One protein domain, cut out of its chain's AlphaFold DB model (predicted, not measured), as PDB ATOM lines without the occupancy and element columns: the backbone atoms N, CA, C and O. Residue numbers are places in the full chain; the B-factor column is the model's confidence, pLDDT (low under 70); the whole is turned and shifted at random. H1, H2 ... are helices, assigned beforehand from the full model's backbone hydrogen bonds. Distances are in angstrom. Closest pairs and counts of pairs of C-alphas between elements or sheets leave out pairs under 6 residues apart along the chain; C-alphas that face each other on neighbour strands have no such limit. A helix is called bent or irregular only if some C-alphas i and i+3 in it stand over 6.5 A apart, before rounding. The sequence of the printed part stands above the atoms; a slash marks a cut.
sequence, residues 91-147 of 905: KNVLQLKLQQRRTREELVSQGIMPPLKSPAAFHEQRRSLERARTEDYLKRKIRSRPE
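This is residues 91 to 147 of the 905 residues of the protein "Myocardin related transcription factor A" of Podarcis muralis (UniProt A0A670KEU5). Picture a stretched-out string of three helices with no shared core: short H1 at one end, small H2 further along, and then, after a loop that steps sideways across the string, long H3 running out towards the other end. Residues 91 to 103, of which 91 to 99 belong to H1, and residues 128 to 147, of which 128 to 143 belong to H3, stick out free at the two ends. The printed part has 57 residues with three named helices in the order H1, H2, H3 and no named strand, and its class is all helix. The whole is extended, with a radius of gyration of the C-alphas of 19.0 A, and its C-alphas span 64 by 27 by 14 A, a rod in outline.

Begin at the first printed residue: find C-alpha 91 at (48.831, 111.620, 38.589), where H1 starts, and go on to Gln 99; H1 is residues 91 to 99, 12.3 A from first to last C-alpha. After the four residues between them look at C-alpha 104 at (63.971, 104.294, 52.783), where H2, residues 104 to 109, begins; it is 8.8 A from first to last C-alpha. Then pass residues 110 to 119 and find C-alpha 120 at (61.689, 91.476, 56.817). From there H3, residues 120 to 143, runs 35.3 A to C-alpha 143 at (73.363, 90.607, 90.069), and residues 144 to 147 follow it.

Compare the three helices and you will find no two that touch. H1 and H2 are apart, with no C-alpha of the one within 8 A of the other, though a tight link of 4 residues joins them. H2 and H3 are apart by the same 8 A measure, and the link between them is short, with 10 residues. H1 and H3 are apart too. Look at the start of H3 for an irregular place: C-alphas 121 and 124 are 8.0 A apart, against about 5 A in a regular helix. In the backbones of H1 and H2 every O i to N i+4 pair is within hydrogen-bond range, while in H3 17 of 20 pairs are.

Measure from end to end and you will find the two C-alphas farthest apart, those of Lys 91 and Glu 147, at 65.8 A; they are also the first and last printed. The residues run from 91 to 147 and the printed part has no cut. No link is long. In the B-factor column the mean pLDDT of the printed part is 95.5, and no printed residue is under 70.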
ATOM      1  N   LYS A  91      47.430 111.834  38.997       94.19
ATOM      2  CA  LYS A  91      48.831 111.620  38.589       94.19
ATOM      3  C   LYS A  91      49.752 112.721  39.132       94.19
ATOM      4  O   LYS A  91      50.773 112.392  39.727       94.19
ATOM      5  N   ASN A  92      49.364 113.992  39.019       94.69
ATOM      6  CA  ASN A  92      50.149 115.135  39.501       94.69
ATOM      7  C   ASN A  92      50.359 115.099  41.028       94.69
ATOM      8  O   ASN A  92      51.488 115.225  41.503       94.69
ATOM      9  N   VAL A  93      49.295 114.866  41.806       95.94
ATOM     10  CA  VAL A  93      49.370 114.765  43.277       95.94
ATOM     11  C   VAL A  93      50.212 113.561  43.710       95.94
ATOM     12  O   VAL A  93      50.990 113.671  44.658       95.94
ATOM     13  N   LEU A  94      50.104 112.425  43.012       96.00
ATOM     14  CA  LEU A  94      50.949 111.258  43.274       96.00
ATOM     15  C   LEU A  94      52.423 111.549  42.959       96.00
ATOM     16  O   LEU A  94      53.283 111.235  43.776       96.00
ATOM     17  N   GLN A  95      52.724 112.182  41.822       96.31
ATOM     18  CA  GLN A  95      54.092 112.534  41.435       96.31
ATOM     19  C   GLN A  95      54.738 113.500  42.438       96.31
ATOM     20  O   GLN A  95      55.872 113.267  42.855       96.31
ATOM     21  N   LEU A  96      53.998 114.512  42.905       96.81
ATOM     22  CA  LEU A  96      54.464 115.429  43.948       96.81
ATOM     23  C   LEU A  96      54.732 114.693  45.273       96.81
ATOM     24  O   LEU A  96      55.804 114.852  45.857       96.81
ATOM     25  N   LYS A  97      53.819 113.818  45.719       96.88
ATOM     26  CA  LYS A  97      54.026 112.995  46.928       96.88
ATOM     27  C   LYS A  97      55.187 112.001  46.792       96.88
ATOM     28  O   LYS A  97      55.836 111.696  47.787       96.88
ATOM     29  N   LEU A  98      55.479 111.514  45.585       96.69
ATOM     30  CA  LEU A  98      56.628 110.643  45.311       96.69
ATOM     31  C   LEU A  98      57.966 111.399  45.251       96.69
ATOM     32  O   LEU A  98      58.998 110.779  45.502       96.69
ATOM     33  N   GLN A  99      57.959 112.705  44.967       95.62
ATOM     34  CA  GLN A  99      59.131 113.580  45.110       95.62
ATOM     35  C   GLN A  99      59.345 114.026  46.566       95.62
ATOM     36  O   GLN A  99      60.480 114.117  47.013       95.62
ATOM     37  N   GLN A 100      58.266 114.253  47.323       96.50
ATOM     38  CA  GLN A 100      58.305 114.665  48.735       96.50
ATOM     39  C   GLN A 100      58.497 113.505  49.735       96.50
ATOM     40  O   GLN A 100      58.473 113.726  50.948       96.50
ATOM     41  N   ARG A 101      58.651 112.257  49.272       96.19
ATOM     42  CA  ARG A 101      58.855 111.108  50.168       96.19
ATOM     43  C   ARG A 101      60.280 111.102  50.733       96.19
ATOM     44  O   ARG A 101      61.241 111.263  49.986       96.19
ATOM     45  N   ARG A 102      60.397 110.828  52.035       96.94
ATOM     46  CA  ARG A 102      61.670 110.484  52.690       96.94
ATOM     47  C   ARG A 102      62.297 109.244  52.045       96.94
ATOM     48  O   ARG A 102      61.572 108.380  51.532       96.94
ATOM     49  N   THR A 103      63.624 109.142  52.080       96.62
ATOM     50  CA  THR A 103      64.325 107.935  51.612       96.62
ATOM     51  C   THR A 103      64.006 106.734  52.509       96.62
ATOM     52  O   THR A 103      63.532 106.870  53.641       96.62
ATOM     53  N   ARG A 104      64.237 105.517  52.008       95.38
ATOM     54  CA  ARG A 104      63.971 104.294  52.783       95.38
ATOM     55  C   ARG A 104      64.932 104.193  53.976       95.38
ATOM     56  O   ARG A 104      64.592 103.636  55.015       95.38
ATOM     57  N   GLU A 105      66.107 104.777  53.805       94.81
ATOM     58  CA  GLU A 105      67.237 104.870  54.711       94.81
ATOM     59  C   GLU A 105      66.946 105.870  55.846       94.81
ATOM     60  O   GLU A 105      67.139 105.538  57.014       94.81
ATOM     61  N   GLU A 106      66.368 107.041  55.544       96.50
ATOM     62  CA  GLU A 106      65.815 107.967  56.552       96.50
ATOM     63  C   GLU A 106      64.722 107.309  57.402       96.50
ATOM     64  O   GLU A 106      64.728 107.439  58.625       96.50
ATOM     65  N   LEU A 107      63.796 106.572  56.775       97.12
ATOM     66  CA  LEU A 107      62.706 105.897  57.489       97.12
ATOM     67  C   LEU A 107      63.207 104.776  58.416       97.12
ATOM     68  O   LEU A 107      62.579 104.517  59.441       97.12
ATOM     69  N   VAL A 108      64.336 104.133  58.098       95.81
ATOM     70  CA  VAL A 108      65.017 103.203  59.016       95.81
ATOM     71  C   VAL A 108      65.718 103.950  60.146       95.81
ATOM     72  O   VAL A 108      65.570 103.564  61.302       95.81
ATOM     73  N   SER A 109      66.434 105.034  59.837       96.25
ATOM     74  CA  SER A 109      67.115 105.868  60.841       96.25
ATOM     75  C   SER A 109      66.141 106.482  61.855       96.25
ATOM     76  O   SER A 109      66.489 106.658  63.016       96.25
ATOM     77  N   GLN A 110      64.901 106.755  61.436       96.94
ATOM     78  CA  GLN A 110      63.800 107.226  62.287       96.94
ATOM     79  C   GLN A 110      63.018 106.089  62.979       96.94
ATOM     80  O   GLN A 110      62.001 106.350  63.616       96.94
ATOM     81  N   GLY A 111      63.434 104.825  62.835       93.31
ATOM     82  CA  GLY A 111      62.779 103.662  63.453       93.31
ATOM     83  C   GLY A 111      61.409 103.282  62.870       93.31
ATOM     84  O   GLY A 111      60.777 102.353  63.367       93.31
ATOM     85  N   ILE A 112      60.953 103.959  61.811       95.56
ATOM     86  CA  ILE A 112      59.652 103.732  61.158       95.56
ATOM     87  C   ILE A 112      59.677 102.441  60.326       95.56
ATOM     88  O   ILE A 112      58.679 101.727  60.246       95.56
ATOM     89  N   MET A 113      60.818 102.131  59.703       94.12
ATOM     90  CA  MET A 113      61.018 100.929  58.890       94.12
ATOM     91  C   MET A 113      62.040  99.968  59.522       94.12
ATOM     92  O   MET A 113      63.051 100.415  60.066       94.12
ATOM     93  N   PRO A 114      61.855  98.638  59.393       92.50
ATOM     94  CA  PRO A 114      62.866  97.658  59.787       92.50
ATOM     95  C   PRO A 114      64.202  97.828  59.032       92.50
ATOM     96  O   PRO A 114      64.183  98.014  57.811       92.50
ATOM     97  N   PRO A 115      65.364  97.686  59.706       92.88
ATOM     98  CA  PRO A 115      66.691  97.783  59.094       92.88
ATOM     99  C   PRO A 115      66.888  96.955  57.817       92.88
ATOM    100  O   PRO A 115      66.686  95.738  57.804       92.88
ATOM    101  N   LEU A 116      67.357  97.623  56.756       86.25
ATOM    102  CA  LEU A 116      67.319  97.125  55.370       86.25
ATOM    103  C   LEU A 116      68.152  95.867  55.115       86.25
ATOM    104  O   LEU A 116      67.815  95.079  54.236       86.25
ATOM    105  N   LYS A 117      69.225  95.679  55.888       87.50
ATOM    106  CA  LYS A 117      70.106  94.506  55.805       87.50
ATOM    107  C   LYS A 117      69.559  93.279  56.549       87.50
ATOM    108  O   LYS A 117      70.198  92.235  56.536       87.50
ATOM    109  N   SER A 118      68.392  93.387  57.194       86.00
ATOM    110  CA  SER A 118      67.733  92.268  57.872       86.00
ATOM    111  C   SER A 118      66.515  91.757  57.086       86.00
ATOM    112  O   SER A 118      65.762  92.567  56.543       86.00
ATOM    113  N   PRO A 119      66.285  90.431  57.018       87.12
ATOM    114  CA  PRO A 119      65.140  89.868  56.308       87.12
ATOM    115  C   PRO A 119      63.827  90.252  57.002       87.12
ATOM    116  O   PRO A 119      63.614  89.926  58.170       87.12
ATOM    117  N   ALA A 120      62.929  90.917  56.269       89.12
ATOM    118  CA  ALA A 120      61.689  91.476  56.817       89.12
ATOM    119  C   ALA A 120      60.800  90.430  57.519       89.12
ATOM    120  O   ALA A 120      60.245  90.715  58.575       89.12
ATOM    121  N   ALA A 121      60.741  89.204  56.981       92.12
ATOM    122  CA  ALA A 121      59.964  88.092  57.535       92.12
ATOM    123  C   ALA A 121      60.381  87.666  58.958       92.12
ATOM    124  O   ALA A 121      59.586  87.044  59.655       92.12
ATOM    125  N   PHE A 122      61.602  88.004  59.393       93.62
ATOM    126  CA  PHE A 122      62.139  87.637  60.708       93.62
ATOM    127  C   PHE A 122      62.439  88.850  61.602       93.62
ATOM    128  O   PHE A 122      63.186  88.734  62.577       93.62
ATOM    129  N   HIS A 123      61.899  90.035  61.282       93.44
ATOM    130  CA  HIS A 123      62.191  91.246  62.052       93.44
ATOM    131  C   HIS A 123      61.737  91.139  63.516       93.44
ATOM    132  O   HIS A 123      62.488  91.548  64.398       93.44
ATOM    133  N   GLU A 124      60.567  90.553  63.789       93.56
ATOM    134  CA  GLU A 124      60.056  90.425  65.160       93.56
ATOM    135  C   GLU A 124      60.861  89.407  65.978       93.56
ATOM    136  O   GLU A 124      61.217  89.669  67.122       93.56
ATOM    137  N   GLN A 125      61.240  88.278  65.376       96.00
ATOM    138  CA  GLN A 125      62.093  87.270  66.009       96.00
ATOM    139  C   GLN A 125      63.487  87.840  66.295       96.00
ATOM    140  O   GLN A 125      64.035  87.605  67.371       96.00
ATOM    141  N   ARG A 126      64.039  88.650  65.378       93.44
ATOM    142  CA  ARG A 126      65.293  89.378  65.604       93.44
ATOM    143  C   ARG A 126      65.153  90.403  66.734       93.44
ATOM    144  O   ARG A 126      65.978  90.383  67.641       93.44
ATOM    145  N   ARG A 127      64.105  91.233  66.728       94.62
ATOM    146  CA  ARG A 127      63.827  92.226  67.783       94.62
ATOM    147  C   ARG A 127      63.646  91.558  69.150       94.62
ATOM    148  O   ARG A 127      64.178  92.037  70.146       94.62
ATOM    149  N   SER A 128      62.936  90.432  69.196       97.38
ATOM    150  CA  SER A 128      62.738  89.616  70.396       97.38
ATOM    151  C   SER A 128      64.055  89.015  70.903       97.38
ATOM    152  O   SER A 128      64.348  89.089  72.092       97.38
ATOM    153  N   LEU A 129      64.918  88.518  70.010       96.75
ATOM    154  CA  LEU A 129      66.249  88.012  70.364       96.75
ATOM    155  C   LEU A 129      67.214  89.128  70.812       96.75
ATOM    156  O   LEU A 129      68.005  88.923  71.730       96.75
ATOM    157  N   GLU A 130      67.133  90.319  70.221       96.06
ATOM    158  CA  GLU A 130      67.847  91.526  70.669       96.06
ATOM    159  C   GLU A 130      67.364  91.975  72.062       96.06
ATOM    160  O   GLU A 130      68.181  92.312  72.927       96.06
ATOM    161  N   ARG A 131      66.054  91.874  72.330       98.06
ATOM    162  CA  ARG A 131      65.458  92.104  73.655       98.06
ATOM    163  C   ARG A 131      65.934  91.070  74.677       98.06
ATOM    164  O   ARG A 131      66.478  91.451  75.703       98.06
ATOM    165  N   ALA A 132      65.843  89.776  74.374       98.12
ATOM    166  CA  ALA A 132      66.297  88.706  75.263       98.12
ATOM    167  C   ALA A 132      67.801  88.814  75.585       98.12
ATOM    168  O   ALA A 132      68.202  88.693  76.741       98.12
ATOM    169  N   ARG A 133      68.644  89.136  74.589       98.31
ATOM    170  CA  ARG A 133      70.081  89.399  74.795       98.31
ATOM    171  C   ARG A 133      70.335  90.573  75.741       98.31
ATOM    172  O   ARG A 133      71.184  90.460  76.625       98.31
ATOM    173  N   THR A 134      69.627  91.690  75.561       98.25
ATOM    174  CA  THR A 134      69.787  92.876  76.420       98.25
ATOM    175  C   THR A 134      69.224  92.640  77.820       98.25
ATOM    176  O   THR A 134      69.889  92.970  78.799       98.25
ATOM    177  N   GLU A 135      68.082  91.970  77.941       98.44
ATOM    178  CA  GLU A 135      67.524  91.514  79.212       98.44
ATOM    179  C   GLU A 135      68.473  90.583  79.979       98.44
ATOM    180  O   GLU A 135      68.697  90.795  81.166       98.44
ATOM    181  N   ASP A 136      69.054  89.562  79.347       98.44
ATOM    182  CA  ASP A 136      69.927  88.597  80.031       98.44
ATOM    183  C   ASP A 136      71.310  89.183  80.353       98.44
ATOM    184  O   ASP A 136      71.944  88.817  81.352       98.44
ATOM    185  N   TYR A 137      71.763  90.164  79.570       98.69
ATOM    186  CA  TYR A 137      72.876  91.036  79.938       98.69
ATOM    187  C   TYR A 137      72.540  91.892  81.172       98.69
ATOM    188  O   TYR A 137      73.324  91.909  82.124       98.69
ATOM    189  N   LEU A 138      71.362  92.526  81.217       98.69
ATOM    190  CA  LEU A 138      70.897  93.331  82.354       98.69
ATOM    191  C   LEU A 138      70.695  92.481  83.619       98.69
ATOM    192  O   LEU A 138      71.268  92.805  84.656       98.69
ATOM    193  N   LYS A 139      69.996  91.340  83.540       98.56
ATOM    194  CA  LYS A 139      69.821  90.368  84.642       98.56
ATOM    195  C   LYS A 139      71.172  89.930  85.226       98.56
ATOM    196  O   LYS A 139      71.287  89.704  86.429       98.56
ATOM    197  N   ARG A 140      72.214  89.809  84.397       98.19
ATOM    198  CA  ARG A 140      73.595  89.517  84.826       98.19
ATOM    199  C   ARG A 140      74.267  90.733  85.476       98.19
ATOM    200  O   ARG A 140      74.754  90.598  86.594       98.19
ATOM    201  N   LYS A 141      74.226  91.911  84.843       98.56
ATOM    202  CA  LYS A 141      74.807  93.161  85.374       98.56
ATOM    203  C   LYS A 141      74.163  93.649  86.675       98.56
ATOM    204  O   LYS A 141      74.863  94.231  87.493       98.56
ATOM    205  N   ILE A 142      72.871  93.392  86.886       98.06
ATOM    206  CA  ILE A 142      72.148  93.727  88.124       98.06
ATOM    207  C   ILE A 142      72.614  92.835  89.283       98.06
ATOM    208  O   ILE A 142      72.867  93.345  90.371       98.06
ATOM    209  N   ARG A 143      72.802  91.524  89.054       97.81
ATOM    210  CA  ARG A 143      73.363  90.607  90.069       97.81
ATOM    211  C   ARG A 143      74.826  90.916  90.397       97.81
ATOM    212  O   ARG A 143      75.237  90.730  91.532       97.81
ATOM    213  N   SER A 144      75.601  91.380  89.416       97.75
ATOM    214  CA  SER A 144      77.004  91.783  89.582       97.75
ATOM    215  C   SER A 144      77.172  93.302  89.757       97.75
ATOM    216  O   SER A 144      78.155  93.864  89.268       97.75
ATOM    217  N   ARG A 145      76.189  93.993  90.349       98.19
ATOM    218  CA  ARG A 145      76.229  95.448  90.542       98.19
ATOM    219  C   ARG A 145      77.067  95.780  91.788       98.19
ATOM    220  O   ARG A 145      76.672  95.346  92.867       98.19
ATOM    221  N   PRO A 146      78.161  96.559  91.673       97.81
ATOM    222  CA  PRO A 146      78.933  96.999  92.834       97.81
ATOM    223  C   PRO A 146      78.086  97.807  93.821       97.81
ATOM    224  O   PRO A 146      77.194  98.564  93.425       97.81
ATOM    225  N   GLU A 147      78.397  97.664  95.105       97.25
ATOM    226  CA  GLU A 147      77.802  98.458  96.180       97.25
ATOM    227  C   GLU A 147      78.454  99.859  96.225       97.25
ATOM    228  O   GLU A 147      79.573 100.064  95.743       97.25
TER     229      GLU A 147